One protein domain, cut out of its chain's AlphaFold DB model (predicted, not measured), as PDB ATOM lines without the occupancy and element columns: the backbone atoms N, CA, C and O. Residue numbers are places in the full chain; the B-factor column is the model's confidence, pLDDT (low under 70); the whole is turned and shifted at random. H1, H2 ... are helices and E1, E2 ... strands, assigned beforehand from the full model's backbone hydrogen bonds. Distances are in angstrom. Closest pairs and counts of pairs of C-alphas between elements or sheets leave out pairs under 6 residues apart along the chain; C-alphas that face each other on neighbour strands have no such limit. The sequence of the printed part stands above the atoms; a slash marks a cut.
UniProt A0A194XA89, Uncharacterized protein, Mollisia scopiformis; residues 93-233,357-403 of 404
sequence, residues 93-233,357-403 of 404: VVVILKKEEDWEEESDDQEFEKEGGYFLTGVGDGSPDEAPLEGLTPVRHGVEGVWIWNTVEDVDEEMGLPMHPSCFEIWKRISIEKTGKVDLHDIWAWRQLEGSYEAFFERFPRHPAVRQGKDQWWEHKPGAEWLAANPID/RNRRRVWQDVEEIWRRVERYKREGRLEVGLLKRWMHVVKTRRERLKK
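Overview. This is residues 93 to 233 and 357 to 403 of the 404 residues of an uncharacterized protein of Mollisia scopiformis (UniProt A0A194XA89). A small three-stranded sheet lies near the middle, H3 crosses over it, and the two long helices H6 and H7 meet near their ends in a wide corner that packs on H3. H2 packs beside the first part of H6, the short H4 and H5 lie off to the side, and residues 394 to 403, with the end of H7, stick out as an arm. The printed part has 188 residues, with seven named helices and three named strands in the order E1 H1 E2 E3 H2 H3 H4 H5 H6 H7, and long unnamed stretches between some of them. The sheet runs E2 E1 E3, all antiparallel, and the class is mostly helix. The whole is compact, with a radius of gyration of the C-alphas of 17.2 A and spans of 55 by 38 by 37 A.

Arrangement. E1, residues 93 to 98, is the inner strand; it pairs with E3, residues 161 to 163, at N 94 and O 163, 2.8 A apart. Its pairing is staggered, and with E2, residues 118 to 120, it has N 97 and O 119 at 2.9 A. H1, residues 111 to 114, only grazes the sheet. H2, residues 165 to 179, grazes it too, with residues 165 to 168. H3, residues 184 to 194, is on the sheet at a height of 8.9 A and runs across the strands, at 89 degrees to E1 on the local plane. H4, residues 197 to 203, is close to H3 but not clearly touching, with C-alphas 194 and 200 at 6.3 A. H5, residues 208 to 213, touches no helix. H6, residues 357 to 378, touches H2 at a steep tilt of 46 degrees, the same way, closest at the C-alphas of Trp 171 and Val 366, 6.3 A. H6 also touches H3, about perpendicular at 81 degrees, closest at C-alphas 190 and 373, 6.2 A. H7, residues 381 to 400, touches H3 with residues 382 to 386 alone, closest at C-alphas 189 and 382, 5.9 A. Every O i to N i+4 pair is within hydrogen-bond range in H2, H3, H5 and H6; in H4 it is 2 of 3, in H7 15 of 16, and H1 is too short for such a pair.

Along the chain. E1 begins at C-alpha 93, (113.148, 123.008, 133.605), and is 16.6 A long. H2 is 20.4 A long and H3 15.7 A. H6 is 32.0 A long, from C-alpha 357 at (93.567, 122.249, 126.961). H7, 28.4 A long, ends at C-alpha 400, (125.553, 126.221, 163.798).

Size, cuts and confidence. The two C-alphas farthest apart, of Gly 223 and Lys 402, are 55.8 A apart. Residues 234 to 356 are not printed, and C-alphas 233 and 357 are 12.5 A apart across the cut. The links E1 to H1 and E2 to E3 are long. Mean pLDDT of the printed part is 87.1; residues 154 to 158 and 383 to 403 are under 70.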
ATOM      1  N   VAL A  93     113.194 122.361 132.296       96.44
ATOM      2  CA  VAL A  93     113.148 123.008 133.605       96.44
ATOM      3  C   VAL A  93     113.934 124.303 133.553       96.44
ATOM      4  O   VAL A  93     115.080 124.328 133.122       96.44
ATOM      5  N   VAL A  94     113.321 125.383 134.015       97.12
ATOM      6  CA  VAL A  94     114.012 126.613 134.399       97.12
ATOM      7  C   VAL A  94     113.791 126.832 135.887       97.12
ATOM      8  O   VAL A  94     112.733 126.487 136.423       97.12
ATOM      9  N   VAL A  95     114.783 127.393 136.564       96.94
ATOM     10  CA  VAL A  95     114.781 127.525 138.016       96.94
ATOM     11  C   VAL A  95     114.926 128.994 138.386       96.94
ATOM     12  O   VAL A  95     115.797 129.675 137.858       96.94
ATOM     13  N   ILE A  96     114.070 129.492 139.281       96.19
ATOM     14  CA  ILE A  96     114.292 130.800 139.912       96.19
ATOM     15  C   ILE A  96     115.272 130.609 141.065       96.19
ATOM     16  O   ILE A  96     115.049 129.748 141.922       96.19
ATOM     17  N   LEU A  97     116.305 131.443 141.106       94.31
ATOM     18  CA  LEU A  97     117.283 131.523 142.182       94.31
ATOM     19  C   LEU A  97     117.324 132.920 142.782       94.31
ATOM     20  O   LEU A  97     116.940 133.902 142.147       94.31
ATOM     21  N   LYS A  98     117.774 132.997 144.034       92.50
ATOM     22  CA  LYS A  98     118.077 134.262 144.694       92.50
ATOM     23  C   LYS A  98     119.452 134.735 144.234       92.50
ATOM     24  O   LYS A  98     120.353 133.922 144.068       92.50
ATOM     25  N   LYS A  99     119.599 136.038 144.034       92.69
ATOM     26  CA  LYS A  99     120.895 136.651 143.750       92.69
ATOM     27  C   LYS A  99     121.775 136.643 144.998       92.69
ATOM     28  O   LYS A  99     121.288 136.946 146.094       92.69
ATOM     29  N   GLU A 100     123.048 136.339 144.795       87.94
ATOM     30  CA  GLU A 100     124.095 136.493 145.802       87.94
ATOM     31  C   GLU A 100     124.546 137.960 145.915       87.94
ATOM     32  O   GLU A 100     124.132 138.822 145.135       87.94
ATOM     33  N   GLU A 101     125.349 138.274 146.935       85.06
ATOM     34  CA  GLU A 101     125.828 139.645 147.188       85.06
ATOM     35  C   GLU A 101     126.786 140.156 146.099       85.06
ATOM     36  O   GLU A 101     126.848 141.361 145.857       85.06
ATOM     37  N   ASP A 102     127.505 139.248 145.445       86.50
ATOM     38  CA  ASP A 102     128.452 139.484 144.353       86.50
ATOM     39  C   ASP A 102     127.821 139.312 142.961       86.50
ATOM     40  O   ASP A 102     128.532 139.154 141.975       86.50
ATOM     41  N   TRP A 103     126.488 139.350 142.870       90.56
ATOM     42  CA  TRP A 103     125.781 139.232 141.599       90.56
ATOM     43  C   TRP A 103     126.137 140.373 140.631       90.56
ATOM     44  O   TRP A 103     126.012 141.554 140.970       90.56
ATOM     45  N   GLU A 104     126.503 140.009 139.402       92.12
ATOM     46  CA  GLU A 104     126.802 140.923 138.299       92.12
ATOM     47  C   GLU A 104     125.832 140.685 137.134       92.12
ATOM     48  O   GLU A 104     125.423 139.557 136.877       92.12
ATOM     49  N   GLU A 105     125.448 141.750 136.428       94.19
ATOM     50  CA  GLU A 105     124.554 141.651 135.268       94.19
ATOM     51  C   GLU A 105     125.240 140.941 134.088       94.19
ATOM     52  O   GLU A 105     126.334 141.327 133.667       94.19
ATOM     53  N   GLU A 106     124.555 139.967 133.488       94.81
ATOM     54  CA  GLU A 106     124.967 139.312 132.246       94.81
ATOM     55  C   GLU A 106     124.181 139.868 131.047       94.81
ATOM     56  O   GLU A 106     123.086 140.422 131.164       94.81
ATOM     57  N   SER A 107     124.739 139.750 129.839       93.19
ATOM     58  CA  SER A 107     124.149 140.376 128.642       93.19
ATOM     59  C   SER A 107     122.798 139.789 128.216       93.19
ATOM     60  O   SER A 107     122.051 140.433 127.479       93.19
ATOM     61  N   ASP A 108     122.506 138.561 128.635       92.75
ATOM     62  CA  ASP A 108     121.277 137.825 128.355       92.75
ATOM     63  C   ASP A 108     120.220 137.975 129.464       92.75
ATOM     64  O   ASP A 108     119.112 137.449 129.319       92.75
ATOM     65  N   ASP A 109     120.515 138.746 130.520       94.31
ATOM     66  CA  ASP A 109     119.554 139.069 131.571       94.31
ATOM     67  C   ASP A 109     118.357 139.855 131.039       94.31
ATOM     68  O   ASP A 109     118.464 140.902 130.388       94.31
ATOM     69  N   GLN A 110     117.168 139.360 131.376       93.50
ATOM     70  CA  GLN A 110     115.920 140.041 131.084       93.50
ATOM     71  C   GLN A 110     115.774 141.278 131.984       93.50
ATOM     72  O   GLN A 110     116.231 141.299 133.124       93.50
ATOM     73  N   GLU A 111     115.045 142.296 131.522       92.31
ATOM     74  CA  GLU A 111     114.789 143.532 132.291       92.31
ATOM     75  C   GLU A 111     114.252 143.259 133.710       92.31
ATOM     76  O   GLU A 111     114.666 143.896 134.675       92.31
ATOM     77  N   PHE A 112     113.376 142.258 133.856       92.19
ATOM     78  CA  PHE A 112     112.807 141.872 135.153       92.19
ATOM     79  C   PHE A 112     113.776 141.107 136.065       92.19
ATOM     80  O   PHE A 112     113.476 140.921 137.240       92.19
ATOM     81  N   GLU A 113     114.892 140.608 135.532       94.19
ATOM     82  CA  GLU A 113     115.952 139.984 136.324       94.19
ATOM     83  C   GLU A 113     116.904 141.048 136.853       94.19
ATOM     84  O   GLU A 113     117.359 140.919 137.982       94.19
ATOM     85  N   LYS A 114     117.151 142.130 136.106       90.62
ATOM     86  CA  LYS A 114     117.972 143.265 136.566       90.62
ATOM     87  C   LYS A 114     117.350 143.925 137.794       90.62
ATOM     88  O   LYS A 114     117.997 144.089 138.828       90.62
ATOM     89  N   GLU A 115     116.052 144.205 137.713       81.94
ATOM     90  CA  GLU A 115     115.273 144.784 138.803       81.94
ATOM     91  C   GLU A 115     114.781 143.706 139.783       81.94
ATOM     92  O   GLU A 115     113.685 143.169 139.651       81.94
ATOM     93  N   GLY A 116     115.563 143.397 140.819       84.38
ATOM     94  CA  GLY A 116     115.106 142.520 141.901       84.38
ATOM     95  C   GLY A 116     116.198 141.656 142.516       84.38
ATOM     96  O   GLY A 116     117.375 141.773 142.184       84.38
ATOM     97  N   GLY A 117     115.783 140.786 143.439       90.56
ATOM     98  CA  GLY A 117     116.664 139.875 144.178       90.56
ATOM     99  C   GLY A 117     116.699 138.443 143.640       90.56
ATOM    100  O   GLY A 117     117.170 137.562 144.353       90.56
ATOM    101  N   TYR A 118     116.159 138.197 142.444       94.31
ATOM    102  CA  TYR A 118     116.049 136.859 141.859       94.31
ATOM    103  C   TYR A 118     116.383 136.873 140.366       94.31
ATOM    104  O   TYR A 118     116.200 137.897 139.711       94.31
ATOM    105  N   PHE A 119     116.821 135.733 139.842       95.75
ATOM    106  CA  PHE A 119     117.120 135.513 138.425       95.75
ATOM    107  C   PHE A 119     116.742 134.080 138.016       95.75
ATOM    108  O   PHE A 119     116.387 133.258 138.865       95.75
ATOM    109  N   LEU A 120     116.769 133.787 136.717       96.81
ATOM    110  CA  LEU A 120     116.510 132.466 136.153       96.81
ATOM    111  C   LEU A 120     117.819 131.768 135.777       96.81
ATOM    112  O   LEU A 120     118.727 132.369 135.213       96.81
ATOM    113  N   THR A 121     117.894 130.465 135.994       96.75
ATOM    114  CA  THR A 121     118.981 129.649 135.441       96.75
ATOM    115  C   THR A 121     118.871 129.508 133.921       96.75
ATOM    116  O   THR A 121     117.864 129.879 133.308       96.75
ATOM    117  N   GLY A 122     119.872 128.865 133.314       96.94
ATOM    118  CA  GLY A 122     119.689 128.172 132.040       96.94
ATOM    119  C   GLY A 122     118.575 127.121 132.088       96.94
ATOM    120  O   GLY A 122     117.978 126.851 133.136       96.94
ATOM    121  N   VAL A 123     118.300 126.505 130.939       96.94
ATOM    122  CA  VAL A 123     117.287 125.451 130.827       96.94
ATOM    123  C   VAL A 123     117.948 124.086 130.998       96.94
ATOM    124  O   VAL A 123     118.868 123.754 130.255       96.94
ATOM    125  N   GLY A 124     117.470 123.308 131.966       94.88
ATOM    126  CA  GLY A 124     117.781 121.886 132.127       94.88
ATOM    127  C   GLY A 124     116.671 120.996 131.562       94.88
ATOM    128  O   GLY A 124     115.646 121.488 131.077       94.88
ATOM    129  N   ASP A 125     116.851 119.679 131.648       91.94
ATOM    130  CA  ASP A 125     115.891 118.692 131.149       91.94
ATOM    131  C   ASP A 125     115.678 117.543 132.143       91.94
ATOM    132  O   ASP A 125     116.633 116.936 132.623       91.94
ATOM    133  N   GLY A 126     114.414 117.223 132.426       86.25
ATOM    134  CA  GLY A 126     114.021 116.132 133.315       86.25
ATOM    135  C   GLY A 126     113.879 116.522 134.788       86.25
ATOM    136  O   GLY A 126     114.014 117.679 135.178       86.25
ATOM    137  N   SER A 127     113.553 115.527 135.616       79.75
ATOM    138  CA  SER A 127     113.485 115.672 137.072       79.75
ATOM    139  C   SER A 127     114.733 115.039 137.682       79.75
ATOM    140  O   SER A 127     114.890 113.822 137.557       79.75
ATOM    141  N   PRO A 128     115.626 115.810 138.321       74.62
ATOM    142  CA  PRO A 128     116.729 115.224 139.057       74.62
ATOM    143  C   PRO A 128     116.163 114.503 140.288       74.62
ATOM    144  O   PRO A 128     115.372 115.065 141.049       74.62
ATOM    145  N   ASP A 129     116.520 113.233 140.450       73.19
ATOM    146  CA  ASP A 129     116.132 112.435 141.611       73.19
ATOM    147  C   ASP A 129     117.261 112.451 142.637       73.19
ATOM    148  O   ASP A 129     118.363 111.997 142.338       73.19
ATOM    149  N   GLU A 130     116.998 113.025 143.814       77.81
ATOM    150  CA  GLU A 130     117.973 113.159 144.907       77.81
ATOM    151  C   GLU A 130     119.345 113.713 144.456       77.81
ATOM    152  O   GLU A 130     120.385 113.418 145.044       77.81
ATOM    153  N   ALA A 131     119.339 114.553 143.419       83.75
ATOM    154  CA  ALA A 131     120.512 115.139 142.781       83.75
ATOM    155  C   ALA A 131     120.233 116.601 142.378       83.75
ATOM    156  O   ALA A 131     119.070 117.017 142.309       83.75
ATOM    157  N   PRO A 132     121.269 117.413 142.099       88.00
ATOM    158  CA  PRO A 132     121.068 118.700 141.448       88.00
ATOM    159  C   PRO A 132     120.576 118.516 140.003       88.00
ATOM    160  O   PRO A 132     120.916 117.552 139.319       88.00
ATOM    161  N   LEU A 133     119.785 119.471 139.520       91.50
ATOM    162  CA  LEU A 133     119.514 119.644 138.098       91.50
ATOM    163  C   LEU A 133     120.799 120.125 137.423       91.50
ATOM    164  O   LEU A 133     121.259 121.223 137.725       91.50
ATOM    165  N   GLU A 134     121.344 119.327 136.512       91.69
ATOM    166  CA  GLU A 134     122.559 119.632 135.749       91.69
ATOM    167  C   GLU A 134     122.240 119.915 134.270       91.69
ATOM    168  O   GLU A 134     121.088 119.849 133.831       91.69
ATOM    169  N   GLY A 135     123.269 120.242 133.480       92.25
ATOM    170  CA  GLY A 135     123.131 120.463 132.036       92.25
ATOM    171  C   GLY A 135     122.401 121.758 131.674       92.25
ATOM    172  O   GLY A 135     121.848 121.875 130.578       92.25
ATOM    173  N   LEU A 136     122.389 122.730 132.590       95.44
ATOM    174  CA  LEU A 136     121.739 124.024 132.404       95.44
ATOM    175  C   LEU A 136     122.366 124.763 131.219       95.44
ATOM    176  O   LEU A 136     123.548 125.099 131.235       95.44
ATOM    177  N   THR A 137     121.564 125.013 130.182       95.75
ATOM    178  CA  THR A 137     122.046 125.652 128.953       95.75
ATOM    179  C   THR A 137     121.184 126.868 128.575       95.75
ATOM    180  O   THR A 137     119.959 126.732 128.483       95.75
ATOM    181  N   PRO A 138     121.786 128.049 128.314       96.19
ATOM    182  CA  PRO A 138     123.192 128.378 128.586       96.19
ATOM    183  C   PRO A 138     123.489 128.376 130.095       96.19
ATOM    184  O   PRO A 138     122.574 128.524 130.902       96.19
ATOM    185  N   VAL A 139     124.759 128.225 130.473       95.94
ATOM    186  CA  VAL A 139     125.193 128.511 131.848       95.94
ATOM    187  C   VAL A 139     125.037 130.012 132.064       95.94
ATOM    188  O   VAL A 139     125.543 130.792 131.261       95.94
ATOM    189  N   ARG A 140     124.320 130.393 133.121       94.69
ATOM    190  CA  ARG A 140     124.055 131.788 133.490       94.69
ATOM    191  C   ARG A 140     124.531 132.029 134.906       94.69
ATOM    192  O   ARG A 140     124.283 131.180 135.767       94.69
ATOM    193  N   HIS A 141     125.189 133.155 135.147       94.06
ATOM    194  CA  HIS A 141     125.703 133.556 136.460       94.06
ATOM    195  C   HIS A 141     126.579 132.475 137.118       94.06
ATOM    196  O   HIS A 141     126.517 132.250 138.323       94.06
ATOM    197  N   GLY A 142     127.340 131.724 136.309       92.75
ATOM    198  CA  GLY A 142     128.180 130.607 136.764       92.75
ATOM    199  C   GLY A 142     127.426 129.373 137.292       92.75
ATOM    200  O   GLY A 142     128.054 128.461 137.831       92.75
ATOM    201  N   VAL A 143     126.098 129.312 137.151       93.12
ATOM    202  CA  VAL A 143     125.279 128.201 137.657       93.12
ATOM    203  C   VAL A 143     125.233 127.058 136.643       93.12
ATOM    204  O   VAL A 143     124.439 127.069 135.702       93.12
ATOM    205  N   GLU A 144     126.075 126.046 136.856       93.50
ATOM    206  CA  GLU A 144     126.120 124.824 136.034       93.50
ATOM    207  C   GLU A 144     125.139 123.739 136.514       93.50
ATOM    208  O   GLU A 144     124.678 122.914 135.720       93.50
ATOM    209  N   GLY A 145     124.769 123.768 137.800       93.38
ATOM    210  CA  GLY A 145     123.790 122.858 138.385       93.38
ATOM    211  C   GLY A 145     123.172 123.381 139.681       93.38
ATOM    212  O   GLY A 145     123.760 124.211 140.374       93.38
ATOM    213  N   VAL A 146     121.955 122.929 139.997       92.75
ATOM    214  CA  VAL A 146     121.145 123.508 141.082       92.75
ATOM    215  C   VAL A 146     120.221 122.494 141.751       92.75
ATOM    216  O   VAL A 146     119.517 121.736 141.089       92.75
ATOM    217  N   TRP A 147     120.147 122.517 143.082       91.62
ATOM    218  CA  TRP A 147     119.127 121.769 143.821       91.62
ATOM    219  C   TRP A 147     117.769 122.453 143.706       91.62
ATOM    220  O   TRP A 147     117.641 123.649 143.970       91.62
ATOM    221  N   ILE A 148     116.742 121.693 143.337       90.38
ATOM    222  CA  ILE A 148     115.392 122.216 143.127       90.38
ATOM    223  C   ILE A 148     114.408 121.615 144.119       90.38
ATOM    224  O   ILE A 148     114.481 120.429 144.426       90.38
ATOM    225  N   TRP A 149     113.461 122.423 144.604       87.81
ATOM    226  CA  TRP A 149     112.414 121.919 145.491       87.81
ATOM    227  C   TRP A 149     111.156 122.789 145.485       87.81
ATOM    228  O   TRP A 149     111.221 124.020 145.473       87.81
ATOM    229  N   ASN A 150     109.981 122.158 145.548       88.75
ATOM    230  CA  ASN A 150     108.706 122.883 145.570       88.75
ATOM    231  C   ASN A 150     108.378 123.486 146.942       88.75
ATOM    232  O   ASN A 150     107.851 124.598 147.032       88.75
ATOM    233  N   THR A 151     108.652 122.740 148.016       86.31
ATOM    234  CA  THR A 151     108.281 123.119 149.387       86.31
ATOM    235  C   THR A 151     109.412 123.869 150.091       86.31
ATOM    236  O   THR A 151     110.464 124.145 149.513       86.31
ATOM    237  N   VAL A 152     109.161 124.283 151.326       81.88
ATOM    238  CA  VAL A 152     110.078 125.081 152.155       81.88
ATOM    239  C   VAL A 152     110.208 124.524 153.581       81.88
ATOM    240  O   VAL A 152     110.733 125.203 154.461       81.88
ATOM    241  N   GLU A 153     109.635 123.346 153.841       70.94
ATOM    242  CA  GLU A 153     109.584 122.724 155.176       70.94
ATOM    243  C   GLU A 153     110.856 121.936 155.514       70.94
ATOM    244  O   GLU A 153     111.242 121.918 156.678       70.94
ATOM    245  N   ASP A 154     111.545 121.386 154.508       58.22
ATOM    246  CA  ASP A 154     112.649 120.430 154.694       58.22
ATOM    247  C   ASP A 154     113.956 120.850 153.990       58.22
ATOM    248  O   ASP A 154     114.822 120.018 153.734       58.22
ATOM    249  N   VAL A 155     114.108 122.133 153.638       58.94
ATOM    250  CA  VAL A 155     115.164 122.593 152.718       58.94
ATOM    251  C   VAL A 155     115.955 123.796 153.236       58.94
ATOM    252  O   VAL A 155     115.393 124.695 153.866       58.94
ATOM    253  N   ASP A 156     117.263 123.811 152.949       56.47
ATOM    254  CA  ASP A 156     118.129 124.991 153.091       56.47
ATOM    255  C   ASP A 156     117.694 126.097 152.097       56.47
ATOM    256  O   ASP A 156     117.066 125.830 151.068       56.47
ATOM    257  N   GLU A 157     118.007 127.362 152.406       55.34
ATOM    258  CA  GLU A 157     117.593 128.536 151.608       55.34
ATOM    259  C   GLU A 157     118.167 128.576 150.178       55.34
ATOM    260  O   GLU A 157     117.706 129.379 149.370       55.34
ATOM    261  N   GLU A 158     119.129 127.708 149.856       64.25
ATOM    262  CA  GLU A 158     119.853 127.666 148.576       64.25
ATOM    263  C   GLU A 158     119.111 126.884 147.473       64.25
ATOM    264  O   GLU A 158     119.557 126.851 146.329       64.25
ATOM    265  N   MET A 159     117.959 126.265 147.774       85.38
ATOM    266  CA  MET A 159     117.210 125.502 146.769       85.38
ATOM    267  C   MET A 159     116.342 126.384 145.870       85.38
ATOM    268  O   MET A 159     115.490 127.159 146.336       85.38
ATOM    269  N   GLY A 160     116.503 126.184 144.566       91.50
ATOM    270  CA  GLY A 160     115.801 126.910 143.526       91.50
ATOM    271  C   GLY A 160     114.363 126.447 143.304       91.50
ATOM    272  O   GLY A 160     113.963 125.336 143.661       91.50
ATOM    273  N   LEU A 161     113.564 127.337 142.713       93.94
ATOM    274  CA  LEU A 161     112.141 127.126 142.462       93.94
ATOM    275  C   LEU A 161     111.906 126.677 141.008       93.94
ATOM    276  O   LEU A 161     112.037 127.505 140.102       93.94
ATOM    277  N   PRO A 162     111.547 125.404 140.762       95.44
ATOM    278  CA  PRO A 162     111.539 124.849 139.414       95.44
ATOM    279  C   PRO A 162     110.219 125.086 138.673       95.44
ATOM    280  O   PRO A 162     109.122 124.969 139.231       95.44
ATOM    281  N   MET A 163     110.301 125.373 137.375       96.88
ATOM    282  CA  MET A 163     109.148 125.589 136.500       96.88
ATOM    283  C   MET A 163     109.423 125.104 135.077       96.88
ATOM    284  O   MET A 163     110.553 125.135 134.609       96.88
ATOM    285  N   HIS A 164     108.370 124.759 134.334       97.94
ATOM    286  CA  HIS A 164     108.496 124.643 132.881       97.94
ATOM    287  C   HIS A 164     108.682 126.042 132.271       97.94
ATOM    288  O   HIS A 164     107.879 126.929 132.598       97.94
ATOM    289  N   PRO A 165     109.613 126.243 131.320       97.88
ATOM    290  CA  PRO A 165     109.748 127.507 130.592       97.88
ATOM    291  C   PRO A 165     108.426 127.975 129.963       97.88
ATOM    292  O   PRO A 165     108.036 129.134 130.079       97.88
ATOM    293  N   SER A 166     107.661 127.041 129.389       98.25
ATOM    294  CA  SER A 166     106.346 127.306 128.789       98.25
ATOM    295  C   SER A 166     105.286 127.748 129.809       98.25
ATOM    296  O   SER A 166     104.432 128.578 129.504       98.25
ATOM    297  N   CYS A 167     105.341 127.240 131.044       98.62
ATOM    298  CA  CYS A 167     104.462 127.692 132.123       98.62
ATOM    299  C   CYS A 167     104.877 129.082 132.622       98.62
ATOM    300  O   CYS A 167     104.012 129.913 132.900       98.62
ATOM    301  N   PHE A 168     106.181 129.354 132.700       98.12
ATOM    302  CA  PHE A 168     106.688 130.673 133.071       98.12
ATOM    303  C   PHE A 168     106.329 131.745 132.032       98.12
ATOM    304  O   PHE A 168     105.989 132.871 132.382       98.12
ATOM    305  N   GLU A 169     106.281 131.388 130.752       97.81
ATOM    306  CA  GLU A 169     105.809 132.268 129.678       97.81
ATOM    307  C   GLU A 169     104.333 132.695 129.870       97.81
ATOM    308  O   GLU A 169     103.966 133.848 129.613       97.81
ATOM    309  N   ILE A 170     103.491 131.802 130.405       98.31
ATOM    310  CA  ILE A 170     102.109 132.117 130.815       98.31
ATOM    311  C   ILE A 170     102.101 133.036 132.042       98.31
ATOM    312  O   ILE A 170     101.351 134.013 132.065       98.31
ATOM    313  N   TRP A 171     102.959 132.768 133.033       97.44
ATOM    314  CA  TRP A 171     103.135 133.652 134.189       97.44
ATOM    315  C   TRP A 171     103.508 135.073 133.774       97.44
ATOM    316  O   TRP A 171     102.853 136.011 134.220       97.44
ATOM    317  N   LYS A 172     104.483 135.244 132.873       96.75
ATOM    318  CA  LYS A 172     104.882 136.564 132.366       96.75
ATOM    319  C   LYS A 172     103.708 137.319 131.741       96.75
ATOM    320  O   LYS A 172     103.505 138.483 132.066       96.75
ATOM    321  N   ARG A 173     102.902 136.655 130.901       96.12
ATOM    322  CA  ARG A 173     101.702 137.259 130.285       96.12
ATOM    323  C   ARG A 173     100.722 137.772 131.325       96.12
ATOM    324  O   ARG A 173     100.333 138.934 131.267       96.12
ATOM    325  N   ILE A 174     100.354 136.918 132.278       95.75
ATOM    326  CA  ILE A 174      99.400 137.292 133.323       95.75
ATOM    327  C   ILE A 174      99.996 138.389 134.212       95.75
ATOM    328  O   ILE A 174      99.311 139.357 134.520       95.75
ATOM    329  N   SER A 175     101.280 138.301 134.565       94.50
ATOM    330  CA  SER A 175     101.980 139.317 135.359       94.50
ATOM    331  C   SER A 175     101.924 140.693 134.696       94.50
ATOM    332  O   SER A 175     101.543 141.669 135.345       94.50
ATOM    333  N   ILE A 176     102.224 140.768 133.395       94.50
ATOM    334  CA  ILE A 176     102.158 142.011 132.616       94.50
ATOM    335  C   ILE A 176     100.714 142.525 132.537       94.50
ATOM    336  O   ILE A 176     100.485 143.710 132.758       94.50
ATOM    337  N   GLU A 177      99.730 141.658 132.290       92.00
ATOM    338  CA  GLU A 177      98.313 142.056 132.239       92.00
ATOM    339  C   GLU A 177      97.809 142.612 133.584       92.00
ATOM    340  O   GLU A 177      96.994 143.531 133.605       92.00
ATOM    341  N   LYS A 178      98.301 142.082 134.710       90.81
ATOM    342  CA  LYS A 178      97.876 142.481 136.062       90.81
ATOM    343  C   LYS A 178      98.628 143.689 136.612       90.81
ATOM    344  O   LYS A 178      98.032 144.512 137.301       90.81
ATOM    345  N   THR A 179      99.933 143.772 136.361       91.31
ATOM    346  CA  THR A 179     100.830 144.713 137.056       91.31
ATOM    347  C   THR A 179     101.669 145.581 136.121       91.31
ATOM    348  O   THR A 179     102.358 146.484 136.588       91.31
ATOM    349  N   GLY A 180     101.630 145.327 134.811       93.69
ATOM    350  CA  GLY A 180     102.454 146.014 133.816       93.69
ATOM    351  C   GLY A 180     103.906 145.532 133.746       93.69
ATOM    352  O   GLY A 180     104.624 145.958 132.846       93.69
ATOM    353  N   LYS A 181     104.344 144.636 134.641       93.38
ATOM    354  CA  LYS A 181     105.710 144.097 134.662       93.38
ATOM    355  C   LYS A 181     105.751 142.619 135.040       93.38
ATOM    356  O   LYS A 181     104.763 142.050 135.504       93.38
ATOM    357  N   VAL A 182     106.902 141.990 134.830       93.44
ATOM    358  CA  VAL A 182     107.210 140.662 135.378       93.44
ATOM    359  C   VAL A 182     107.932 140.869 136.703       93.44
ATOM    360  O   VAL A 182     108.851 141.676 136.767       93.44
ATOM    361  N   ASP A 183     107.506 140.170 137.753       89.31
ATOM    362  CA  ASP A 183     108.152 140.230 139.065       89.31
ATOM    363  C   ASP A 183     108.361 138.813 139.620       89.31
ATOM    364  O   ASP A 183     107.405 138.059 139.837       89.31
ATOM    365  N   LEU A 184     109.626 138.436 139.819       93.69
ATOM    366  CA  LEU A 184     110.009 137.142 140.388       93.69
ATOM    367  C   LEU A 184     109.829 137.098 141.913       93.69
ATOM    368  O   LEU A 184     109.696 136.016 142.490       93.69
ATOM    369  N   HIS A 185     109.777 138.255 142.575       91.12
ATOM    370  CA  HIS A 185     109.577 138.335 144.016       91.12
ATOM    371  C   HIS A 185     108.231 137.743 144.431       91.12
ATOM    372  O   HIS A 185     108.158 137.019 145.420       91.12
ATOM    373  N   ASP A 186     107.169 138.014 143.672       90.88
ATOM    374  CA  ASP A 186     105.809 137.600 144.017       90.88
ATOM    375  C   ASP A 186     105.644 136.080 144.071       90.88
ATOM    376  O   ASP A 186     105.086 135.538 145.030       90.88
ATOM    377  N   ILE A 187     106.155 135.379 143.056       92.00
ATOM    378  CA  ILE A 187     106.092 133.916 142.995       92.00
ATOM    379  C   ILE A 187     106.984 133.280 144.063       92.00
ATOM    380  O   ILE A 187     106.575 132.310 144.712       92.00
ATOM    381  N   TRP A 188     108.163 133.858 144.308       91.69
ATOM    382  CA  TRP A 188     109.056 133.395 145.360       91.69
ATOM    383  C   TRP A 188     108.429 133.576 146.745       91.69
ATOM    384  O   TRP A 188     108.340 132.633 147.529       91.69
ATOM    385  N   ALA A 189     107.921 134.767 147.051       89.44
ATOM    386  CA  ALA A 189     107.285 135.069 148.326       89.44
ATOM    387  C   ALA A 189     106.011 134.236 148.548       89.44
ATOM    388  O   ALA A 189     105.751 133.801 149.672       89.44
ATOM    389  N   TRP A 190     105.250 133.928 147.492       91.50
ATOM    390  CA  TRP A 190     104.149 132.967 147.582       91.50
ATOM    391  C   TRP A 190     104.633 131.565 147.979       91.50
ATOM    392  O   TRP A 190     104.070 130.996 148.917       91.50
ATOM    393  N   ARG A 191     105.704 131.039 147.360       90.06
ATOM    394  CA  ARG A 191     106.344 129.780 147.799       90.06
ATOM    395  C   ARG A 191     106.766 129.867 149.269       90.06
ATOM    396  O   ARG A 191     106.550 128.927 150.025       90.06
ATOM    397  N   GLN A 192     107.285 131.006 149.723       86.62
ATOM    398  CA  GLN A 192     107.653 131.165 151.132       86.62
ATOM    399  C   GLN A 192     106.445 131.099 152.082       86.62
ATOM    400  O   GLN A 192     106.579 130.567 153.184       86.62
ATOM    401  N   LEU A 193     105.278 131.606 151.672       87.50
ATOM    402  CA  LEU A 193     104.059 131.635 152.491       87.50
ATOM    403  C   LEU A 193     103.231 130.343 152.433       87.50
ATOM    404  O   LEU A 193     102.585 129.999 153.422       87.50
ATOM    405  N   GLU A 194     103.213 129.657 151.290       88.19
ATOM    406  CA  GLU A 194     102.364 128.482 151.033       88.19
ATOM    407  C   GLU A 194     103.135 127.244 150.568       88.19
ATOM    408  O   GLU A 194     102.538 126.270 150.118       88.19
ATOM    409  N   GLY A 195     104.456 127.235 150.686       84.88
ATOM    410  CA  GLY A 195     105.278 126.085 150.326       84.88
ATOM    411  C   GLY A 195     105.304 124.994 151.397       84.88
ATOM    412  O   GLY A 195     106.294 124.276 151.470       84.88
ATOM    413  N   SER A 196     104.281 124.861 152.249       87.50
ATOM    414  CA  SER A 196     104.130 123.610 152.996       87.50
ATOM    415  C   SER A 196     103.683 122.501 152.060       87.50
ATOM    416  O   SER A 196     103.008 122.757 151.056       87.50
ATOM    417  N   TYR A 197     104.020 121.261 152.403       85.12
ATOM    418  CA  TYR A 197     103.533 120.106 151.667       85.12
ATOM    419  C   TYR A 197     101.998 120.143 151.587       85.12
ATOM    420  O   TYR A 197     101.424 120.135 150.504       85.12
ATOM    421  N   GLU A 198     101.306 120.306 152.711       87.69
ATOM    422  CA  GLU A 198      99.842 120.345 152.712       87.69
ATOM    423  C   GLU A 198      99.274 121.474 151.824       87.69
ATOM    424  O   GLU A 198      98.338 121.261 151.045       87.69
ATOM    425  N   ALA A 199      99.842 122.683 151.892       89.19
ATOM    426  CA  ALA A 199      99.329 123.823 151.139       89.19
ATOM    427  C   ALA A 199      99.548 123.675 149.628       89.19
ATOM    428  O   ALA A 199      98.605 123.888 148.859       89.19
ATOM    429  N   PHE A 200     100.754 123.283 149.205       88.50
ATOM    430  CA  PHE A 200     101.102 123.177 147.789       88.50
ATOM    431  C   PHE A 200     100.528 121.916 147.135       88.50
ATOM    432  O   PHE A 200      99.968 121.965 146.040       88.50
ATOM    433  N   PHE A 201     100.647 120.776 147.812       86.56
ATOM    434  CA  PHE A 201     100.443 119.463 147.214       86.56
ATOM    435  C   PHE A 201      99.058 118.857 147.465       86.56
ATOM    436  O   PHE A 201      98.676 117.955 146.715       86.56
ATOM    437  N   GLU A 202      98.327 119.308 148.488       87.25
ATOM    438  CA  GLU A 202      97.007 118.761 148.845       87.25
ATOM    439  C   GLU A 202      95.881 119.790 148.711       87.25
ATOM    440  O   GLU A 202      94.813 119.472 148.183       87.25
ATOM    441  N   ARG A 203      96.113 121.028 149.169       91.19
ATOM    442  CA  ARG A 203      95.084 122.079 149.228       91.19
ATOM    443  C   ARG A 203      95.051 122.997 148.008       91.19
ATOM    444  O   ARG A 203      94.030 123.651 147.782       91.19
ATOM    445  N   PHE A 204      96.129 123.101 147.229       94.25
ATOM    446  CA  PHE A 204      96.098 123.890 145.997       94.25
ATOM    447  C   PHE A 204      95.099 123.260 145.003       94.25
ATOM    448  O   PHE A 204      95.160 122.049 144.772       94.25
ATOM    449  N   PRO A 205      94.168 124.032 144.410       95.62
ATOM    450  CA  PRO A 205      93.044 123.503 143.636       95.62
ATOM    451  C   PRO A 205      93.453 123.084 142.213       95.62
ATOM    452  O   PRO A 205      92.881 123.540 141.227       95.62
ATOM    453  N   ARG A 206      94.440 122.188 142.100       94.88
ATOM    454  CA  ARG A 206      94.888 121.622 140.824       94.88
ATOM    455  C   ARG A 206      93.756 120.871 140.129       94.88
ATOM    456  O   ARG A 206      92.921 120.224 140.770       94.88
ATOM    457  N   HIS A 207      93.805 120.858 138.799       96.12
ATOM    458  CA  HIS A 207      92.917 120.035 137.984       96.12
ATOM    459  C   HIS A 207      92.985 118.545 138.398       96.12
ATOM    460  O   HIS A 207      94.086 118.036 138.628       96.12
ATOM    461  N   PRO A 208      91.858 117.799 138.432       95.31
ATOM    462  CA  PRO A 208      91.831 116.404 138.889       95.31
ATOM    463  C   PRO A 208      92.847 115.483 138.205       95.31
ATOM    464  O   PRO A 208      93.460 114.660 138.870       95.31
ATOM    465  N   ALA A 209      93.076 115.660 136.901       95.00
ATOM    466  CA  ALA A 209      94.069 114.882 136.153       95.00
ATOM    467  C   ALA A 209      95.509 115.044 136.688       95.00
ATOM    468  O   ALA A 209      96.249 114.072 136.712       95.00
ATOM    469  N   VAL A 210      95.889 116.235 137.175       95.38
ATOM    470  CA  VAL A 210      97.206 116.465 137.804       95.38
ATOM    471  C   VAL A 210      97.289 115.712 139.129       95.38
ATOM    472  O   VAL A 210      98.276 115.049 139.414       95.38
ATOM    473  N   ARG A 211      96.216 115.759 139.928       91.81
ATOM    474  CA  ARG A 211      96.147 115.047 141.213       91.81
ATOM    475  C   ARG A 211      96.200 113.529 141.048       91.81
ATOM    476  O   ARG A 211      96.733 112.863 141.918       91.81
ATOM    477  N   GLN A 212      95.623 113.005 139.968       90.94
ATOM    478  CA  GLN A 212      95.619 111.573 139.657       90.94
ATOM    479  C   GLN A 212      96.955 111.067 139.113       90.94
ATOM    480  O   GLN A 212      97.208 109.875 139.221       90.94
ATOM    481  N   GLY A 213      97.761 111.940 138.502       87.81
ATOM    482  CA  GLY A 213      99.113 111.596 138.059       87.81
ATOM    483  C   GLY A 213     100.153 111.678 139.175       87.81
ATOM    484  O   GLY A 213     101.261 111.197 139.008       87.81
ATOM    485  N   LYS A 214      99.814 112.281 140.315       85.62
ATOM    486  CA  LYS A 214     100.754 112.507 141.408       85.62
ATOM    487  C   LYS A 214     100.778 111.327 142.383       85.62
ATOM    488  O   LYS A 214      99.826 111.153 143.146       85.62
ATOM    489  N   ASP A 215     101.905 110.631 142.450       75.81
ATOM    490  CA  ASP A 215     102.216 109.631 143.478       75.81
ATOM    491  C   ASP A 215     103.689 109.768 143.932       75.81
ATOM    492  O   ASP A 215     104.249 110.863 143.852       75.81
ATOM    493  N   GLN A 216     104.315 108.700 144.440       75.69
ATOM    494  CA  GLN A 216     105.772 108.614 144.606       75.69
ATOM    495  C   GLN A 216     106.504 108.872 143.272       75.69
ATOM    496  O   GLN A 216     107.563 109.491 143.275       75.69
ATOM    497  N   TRP A 217     105.893 108.461 142.155       80.69
ATOM    498  CA  TRP A 217     106.335 108.699 140.778       80.69
ATOM    499  C   TRP A 217     105.181 109.277 139.949       80.69
ATOM    500  O   TRP A 217     104.013 109.042 140.281       80.69
ATOM    501  N   TRP A 218     105.484 109.971 138.848       89.19
ATOM    502  CA  TRP A 218     104.445 110.465 137.949       89.19
ATOM    503  C   TRP A 218     103.744 109.323 137.217       89.19
ATOM    504  O   TRP A 218     104.345 108.570 136.447       89.19
ATOM    505  N   GLU A 219     102.429 109.239 137.386       89.56
ATOM    506  CA  GLU A 219     101.595 108.253 136.722       89.56
ATOM    507  C   GLU A 219     100.938 108.830 135.453       89.56
ATOM    508  O   GLU A 219     100.078 109.716 135.486       89.56
ATOM    509  N   HIS A 220     101.310 108.282 134.297       92.44
ATOM    510  CA  HIS A 220     100.907 108.736 132.966       92.44
ATOM    511  C   HIS A 220      99.523 108.197 132.589       92.44
ATOM    512  O   HIS A 220      99.378 107.288 131.775       92.44
ATOM    513  N   LYS A 221      98.470 108.735 133.209       92.75
ATOM    514  CA  LYS A 221      97.096 108.252 133.001       92.75
ATOM    515  C   LYS A 221      96.659 108.358 131.524       92.75
ATOM    516  O   LYS A 221      96.680 109.460 130.967       92.75
ATOM    517  N   PRO A 222      96.162 107.269 130.899       91.38
ATOM    518  CA  PRO A 222      95.597 107.330 129.555       91.38
ATOM    519  C   PRO A 222      94.444 108.340 129.454       91.38
ATOM    520  O   PRO A 222      93.510 108.317 130.256       91.38
ATOM    521  N   GLY A 223      94.479 109.213 128.447       93.31
ATOM    522  CA  GLY A 223      93.528 110.321 128.272       93.31
ATOM    523  C   GLY A 223      93.943 111.628 128.967       93.31
ATOM    524  O   GLY A 223      93.254 112.650 128.826       93.31
ATOM    525  N   ALA A 224      95.045 111.615 129.722       95.81
ATOM    526  CA  ALA A 224      95.644 112.786 130.355       95.81
ATOM    527  C   ALA A 224      96.901 113.299 129.627       95.81
ATOM    528  O   ALA A 224      97.582 114.173 130.152       95.81
ATOM    529  N   GLU A 225      97.182 112.826 128.410       96.44
ATOM    530  CA  GLU A 225      98.389 113.167 127.637       96.44
ATOM    531  C   GLU A 225      98.533 114.676 127.419       96.44
ATOM    532  O   GLU A 225      99.632 115.224 127.439       96.44
ATOM    533  N   TRP A 226      97.404 115.378 127.312       96.75
ATOM    534  CA  TRP A 226      97.353 116.833 127.220       96.75
ATOM    535  C   TRP A 226      98.036 117.557 128.390       96.75
ATOM    536  O   TRP A 226      98.361 118.726 128.240       96.75
ATOM    537  N   LEU A 227      98.295 116.913 129.536       97.38
ATOM    538  CA  LEU A 227      99.104 117.499 130.612       97.38
ATOM    539  C   LEU A 227     100.555 117.764 130.182       97.38
ATOM    540  O   LEU A 227     101.146 118.735 130.655       97.38
ATOM    541  N   ALA A 228     101.091 116.944 129.274       96.94
ATOM    542  CA  ALA A 228     102.430 117.085 128.708       96.94
ATOM    543  C   ALA A 228     102.456 117.843 127.371       96.94
ATOM    544  O   ALA A 228     103.530 118.074 126.823       96.94
ATOM    545  N   ALA A 229     101.302 118.250 126.835       98.06
ATOM    546  CA  ALA A 229     101.265 119.022 125.599       98.06
ATOM    547  C   ALA A 229     101.770 120.456 125.830       98.06
ATOM    548  O   ALA A 229     101.336 121.124 126.769       98.06
ATOM    549  N   ASN A 230     102.645 120.961 124.968       98.06
ATOM    550  CA  ASN A 230     103.209 122.296 125.055       98.06
ATOM    551  C   ASN A 230     102.077 123.340 125.000       98.06
ATOM    552  O   ASN A 230     101.298 123.374 124.042       98.06
ATOM    553  N   PRO A 231     101.936 124.182 126.039       97.50
ATOM    554  CA  PRO A 231     100.870 125.160 126.091       97.50
ATOM    555  C   PRO A 231     101.211 126.446 125.333       97.50
ATOM    556  O   PRO A 231     100.369 127.324 125.290       97.50
ATOM    557  N   ILE A 232     102.402 126.620 124.766       97.25
ATOM    558  CA  ILE A 232     102.797 127.810 123.998       97.25
ATOM    559  C   ILE A 232     102.802 127.476 122.510       97.25
ATOM    560  O   ILE A 232     101.997 128.035 121.764       97.25
ATOM    561  N   ASP A 233     103.616 126.501 122.114       95.19
ATOM    562  CA  ASP A 233     103.723 126.022 120.739       95.19
ATOM    563  C   ASP A 233     102.658 124.951 120.498       95.19
ATOM    564  O   ASP A 233     102.865 123.778 120.803       95.19
ATOM    565  N   ARG A 357      94.089 122.833 125.726       95.00
ATOM    566  CA  ARG A 357      93.567 122.249 126.961       95.00
ATOM    567  C   ARG A 357      94.574 122.396 128.102       95.00
ATOM    568  O   ARG A 357      94.168 122.777 129.202       95.00
ATOM    569  N   ASN A 358      95.864 122.172 127.838       97.50
ATOM    570  CA  ASN A 358      96.911 122.399 128.830       97.50
ATOM    571  C   ASN A 358      97.033 123.878 129.186       97.50
ATOM    572  O   ASN A 358      96.978 124.228 130.361       97.50
ATOM    573  N   ARG A 359      97.109 124.756 128.181       97.44
ATOM    574  CA  ARG A 359      97.224 126.206 128.363       97.44
ATOM    575  C   ARG A 359      96.103 126.755 129.235       97.44
ATOM    576  O   ARG A 359      96.385 127.474 130.184       97.44
ATOM    577  N   ARG A 360      94.850 126.368 128.975       96.12
ATOM    578  CA  ARG A 360      93.693 126.751 129.800       96.12
ATOM    579  C   ARG A 360      93.884 126.366 131.265       96.12
ATOM    580  O   ARG A 360      93.597 127.164 132.147       96.12
ATOM    581  N   ARG A 361      94.335 125.140 131.528       96.44
ATOM    582  CA  ARG A 361      94.559 124.657 132.894       96.44
ATOM    583  C   ARG A 361      95.691 125.424 133.575       96.44
ATOM    584  O   ARG A 361      95.522 125.858 134.706       96.44
ATOM    585  N   VAL A 362      96.829 125.587 132.899       98.44
ATOM    586  CA  VAL A 362      97.972 126.331 133.450       98.44
ATOM    587  C   VAL A 362      97.577 127.780 133.724       98.44
ATOM    588  O   VAL A 362      97.901 128.300 134.782       98.44
ATOM    589  N   TRP A 363      96.811 128.404 132.825       98.00
ATOM    590  CA  TRP A 363      96.255 129.742 133.028       98.00
ATOM    591  C   TRP A 363      95.449 129.833 134.327       98.00
ATOM    592  O   TRP A 363      95.697 130.719 135.134       98.00
ATOM    593  N   GLN A 364      94.541 128.883 134.568       97.50
ATOM    594  CA  GLN A 364      93.737 128.833 135.796       97.50
ATOM    595  C   GLN A 364      94.593 128.656 137.056       97.50
ATOM    596  O   GLN A 364      94.344 129.315 138.062       97.50
ATOM    597  N   ASP A 365      95.608 127.788 137.000       98.00
ATOM    598  CA  ASP A 365      96.539 127.599 138.114       98.00
ATOM    599  C   ASP A 365      97.313 128.900 138.403       98.00
ATOM    600  O   ASP A 365      97.444 129.307 139.556       98.00
ATOM    601  N   VAL A 366      97.778 129.599 137.364       97.88
ATOM    602  CA  VAL A 366      98.511 130.861 137.512       97.88
ATOM    603  C   VAL A 366      97.613 131.992 138.022       97.88
ATOM    604  O   VAL A 366      98.031 132.746 138.900       97.88
ATOM    605  N   GLU A 367      96.377 132.107 137.532       97.25
ATOM    606  CA  GLU A 367      95.396 133.067 138.057       97.25
ATOM    607  C   GLU A 367      95.096 132.824 139.539       97.25
ATOM    608  O   GLU A 367      94.977 133.777 140.309       97.25
ATOM    609  N   GLU A 368      95.014 131.561 139.962       97.31
ATOM    610  CA  GLU A 368      94.833 131.210 141.370       97.31
ATOM    611  C   GLU A 368      96.045 131.615 142.221       97.31
ATOM    612  O   GLU A 368      95.860 132.153 143.316       97.31
ATOM    613  N   ILE A 369      97.275 131.418 141.728       96.25
ATOM    614  CA  ILE A 369      98.490 131.906 142.404       96.25
ATOM    615  C   ILE A 369      98.430 133.431 142.533       96.25
ATOM    616  O   ILE A 369      98.583 133.957 143.637       96.25
ATOM    617  N   TRP A 370      98.121 134.143 141.447       95.56
ATOM    618  CA  TRP A 370      97.992 135.602 141.452       95.56
ATOM    619  C   TRP A 370      96.933 136.097 142.432       95.56
ATOM    620  O   TRP A 370      97.201 136.992 143.230       95.56
ATOM    621  N   ARG A 371      95.760 135.462 142.465       95.81
ATOM    622  CA  ARG A 371      94.696 135.790 143.421       95.81
ATOM    623  C   ARG A 371      95.174 135.663 144.873       95.81
ATOM    624  O   ARG A 371      94.773 136.452 145.736       95.81
ATOM    625  N   ARG A 372      96.022 134.671 145.173       95.06
ATOM    626  CA  ARG A 372      96.627 134.492 146.504       95.06
ATOM    627  C   ARG A 372      97.712 135.530 146.783       95.06
ATOM    628  O   ARG A 372      97.705 136.094 147.876       95.06
ATOM    629  N   VAL A 373      98.580 135.825 145.815       93.38
ATOM    630  CA  VAL A 373      99.592 136.894 145.899       93.38
ATOM    631  C   VAL A 373      98.930 138.242 146.185       93.38
ATOM    632  O   VAL A 373      99.284 138.901 147.158       93.38
ATOM    633  N   GLU A 374      97.910 138.632 145.418       93.19
ATOM    634  CA  GLU A 374      97.163 139.884 145.613       93.19
ATOM    635  C   GLU A 374      96.498 139.955 146.991       93.19
ATOM    636  O   GLU A 374      96.477 141.005 147.639       93.19
ATOM    637  N   ARG A 375      95.958 138.830 147.477       94.56
ATOM    638  CA  ARG A 375      95.458 138.736 148.851       94.56
ATOM    639  C   ARG A 375      96.581 139.011 149.856       94.56
ATOM    640  O   ARG A 375      96.393 139.845 150.736       94.56
ATOM    641  N   TYR A 376      97.743 138.378 149.711       93.06
ATOM    642  CA  TYR A 376      98.867 138.569 150.631       93.06
ATOM    643  C   TYR A 376      99.500 139.959 150.565       93.06
ATOM    644  O   TYR A 376      99.927 140.459 151.607       93.06
ATOM    645  N   LYS A 377      99.493 140.613 149.397       90.06
ATOM    646  CA  LYS A 377      99.842 142.035 149.252       90.06
ATOM    647  C   LYS A 377      98.921 142.911 150.086       90.06
ATOM    648  O   LYS A 377      99.395 143.682 150.912       90.06
ATOM    649  N   ARG A 378      97.602 142.746 149.932       92.19
ATOM    650  CA  ARG A 378      96.607 143.510 150.704       92.19
ATOM    651  C   ARG A 378      96.698 143.261 152.210       92.19
ATOM    652  O   ARG A 378      96.426 144.165 152.987       92.19
ATOM    653  N   GLU A 379      97.088 142.055 152.615       91.56
ATOM    654  CA  GLU A 379      97.307 141.689 154.020       91.56
ATOM    655  C   GLU A 379      98.684 142.128 154.568       91.56
ATOM    656  O   GLU A 379      98.954 141.906 155.746       91.56
ATOM    657  N   GLY A 380      99.579 142.700 153.748       86.62
ATOM    658  CA  GLY A 380     100.942 143.078 154.157       86.62
ATOM    659  C   GLY A 380     101.846 141.887 154.507       86.62
ATOM    660  O   GLY A 380     102.837 142.024 155.221       86.62
ATOM    661  N   ARG A 381     101.502 140.677 154.051       84.31
ATOM    662  CA  ARG A 381     102.166 139.433 154.474       84.31
ATOM    663  C   ARG A 381     103.376 139.047 153.640       84.31
ATOM    664  O   ARG A 381     104.170 138.243 154.126       84.31
ATOM    665  N   LEU A 382     103.531 139.592 152.433       76.56
ATOM    666  CA  LEU A 382     104.705 139.297 151.603       76.56
ATOM    667  C   LEU A 382     105.993 139.828 152.254       76.56
ATOM    668  O   LEU A 382     106.961 139.085 152.375       76.56
ATOM    669  N   GLU A 383     105.965 141.046 152.801       66.56
ATOM    670  CA  GLU A 383     107.119 141.646 153.490       66.56
ATOM    671  C   GLU A 383     107.390 140.985 154.856       66.56
ATOM    672  O   GLU A 383     108.528 140.669 155.208       66.56
ATOM    673  N   VAL A 384     106.331 140.692 155.622       55.91
ATOM    674  CA  VAL A 384     106.436 140.099 156.970       55.91
ATOM    675  C   VAL A 384     106.852 138.623 156.931       55.91
ATOM    676  O   VAL A 384     107.561 138.157 157.827       55.91
ATOM    677  N   GLY A 385     106.414 137.869 155.917       55.50
ATOM    678  CA  GLY A 385     106.772 136.459 155.741       55.50
ATOM    679  C   GLY A 385     108.272 136.264 155.522       55.50
ATOM    680  O   GLY A 385     108.871 135.380 156.134       55.50
ATOM    681  N   LEU A 386     108.885 137.145 154.729       57.00
ATOM    682  CA  LEU A 386     110.324 137.149 154.468       57.00
ATOM    683  C   LEU A 386     111.131 137.544 155.712       57.00
ATOM    684  O   LEU A 386     112.079 136.847 156.066       57.00
ATOM    685  N   LEU A 387     110.704 138.580 156.444       52.88
ATOM    686  CA  LEU A 387     111.345 139.010 157.696       52.88
ATOM    687  C   LEU A 387     111.328 137.923 158.780       52.88
ATOM    688  O   LEU A 387     112.354 137.653 159.404       52.88
ATOM    689  N   LYS A 388     110.185 137.260 158.999       54.84
ATOM    690  CA  LYS A 388     110.074 136.193 160.011       54.84
ATOM    691  C   LYS A 388     110.975 135.002 159.702       54.84
ATOM    692  O   LYS A 388     111.521 134.401 160.628       54.84
ATOM    693  N   ARG A 389     111.141 134.667 158.422       58.34
ATOM    694  CA  ARG A 389     112.003 133.559 158.009       58.34
ATOM    695  C   ARG A 389     113.479 133.930 158.042       58.34
ATOM    696  O   ARG A 389     114.252 133.171 158.611       58.34
ATOM    697  N   TRP A 390     113.835 135.134 157.595       53.94
ATOM    698  CA  TRP A 390     115.183 135.682 157.755       53.94
ATOM    699  C   TRP A 390     115.619 135.677 159.229       53.94
ATOM    700  O   TRP A 390     116.706 135.217 159.563       53.94
ATOM    701  N   MET A 391     114.732 136.075 160.149       47.88
ATOM    702  CA  MET A 391     114.999 135.997 161.592       47.88
ATOM    703  C   MET A 391     115.190 134.558 162.099       47.88
ATOM    704  O   MET A 391     116.019 134.331 162.984       47.88
ATOM    705  N   HIS A 392     114.439 133.588 161.567       57.97
ATOM    706  CA  HIS A 392     114.640 132.173 161.887       57.97
ATOM    707  C   HIS A 392     116.013 131.695 161.395       57.97
ATOM    708  O   HIS A 392     116.761 131.103 162.164       57.97
ATOM    709  N   VAL A 393     116.398 132.051 160.172       55.84
ATOM    710  CA  VAL A 393     117.677 131.668 159.556       55.84
ATOM    711  C   VAL A 393     118.875 132.271 160.272       55.84
ATOM    712  O   VAL A 393     119.826 131.554 160.584       55.84
ATOM    713  N   VAL A 394     118.823 133.560 160.618       55.00
ATOM    714  CA  VAL A 394     119.865 134.215 161.423       55.00
ATOM    715  C   VAL A 394     120.052 133.481 162.752       55.00
ATOM    716  O   VAL A 394     121.181 133.306 163.215       55.00
ATOM    717  N   LYS A 395     118.962 133.002 163.359       55.47
ATOM    718  CA  LYS A 395     119.021 132.213 164.591       55.47
ATOM    719  C   LYS A 395     119.688 130.850 164.354       55.47
ATOM    720  O   LYS A 395     120.610 130.511 165.092       55.47
ATOM    721  N   THR A 396     119.307 130.127 163.302       57.72
ATOM    722  CA  THR A 396     119.848 128.794 162.979       57.72
ATOM    723  C   THR A 396     121.327 128.839 162.565       57.72
ATOM    724  O   THR A 396     122.122 128.039 163.060       57.72
ATOM    725  N   ARG A 397     121.752 129.815 161.740       56.31
ATOM    726  CA  ARG A 397     123.177 130.035 161.387       56.31
ATOM    727  C   ARG A 397     124.017 130.347 162.625       56.31
ATOM    728  O   ARG A 397     125.096 129.786 162.799       56.31
ATOM    729  N   ARG A 398     123.503 131.189 163.527       51.38
ATOM    730  CA  ARG A 398     124.182 131.542 164.784       51.38
ATOM    731  C   ARG A 398     124.288 130.360 165.751       51.38
ATOM    732  O   ARG A 398     125.196 130.339 166.575       51.38
ATOM    733  N   GLU A 399     123.382 129.392 165.674       58.41
ATOM    734  CA  GLU A 399     123.448 128.142 166.441       58.41
ATOM    735  C   GLU A 399     124.420 127.122 165.824       58.41
ATOM    736  O   GLU A 399     125.115 126.443 166.579       58.41
ATOM    737  N   ARG A 400     124.537 127.048 164.486       55.06
ATOM    738  CA  ARG A 400     125.553 126.221 163.798       55.06
ATOM    739  C   ARG A 400     126.977 126.741 164.052       55.06
ATOM    740  O   ARG A 400     127.832 125.957 164.444       55.06
ATOM    741  N   LEU A 401     127.198 128.057 163.968       55.50
ATOM    742  CA  LEU A 401     128.493 128.707 164.253       55.50
ATOM    743  C   LEU A 401     128.947 128.616 165.721       55.50
ATOM    744  O   LEU A 401     130.103 128.870 166.021       55.50
ATOM    745  N   LYS A 402     128.040 128.300 166.653       59.44
ATOM    746  CA  LYS A 402     128.375 128.044 168.067       59.44
ATOM    747  C   LYS A 402     128.736 126.583 168.347       59.44
ATOM    748  O   LYS A 402     129.126 126.270 169.468       59.44
ATOM    749  N   LYS A 403     128.500 125.690 167.382       53.28
ATOM    750  CA  LYS A 403     128.763 124.247 167.480       53.28
ATOM    751  C   LYS A 403     129.996 123.811 166.678       53.28
ATOM    752  O   LYS A 403     130.425 122.675 166.861       53.28
TER     753      LYS A 403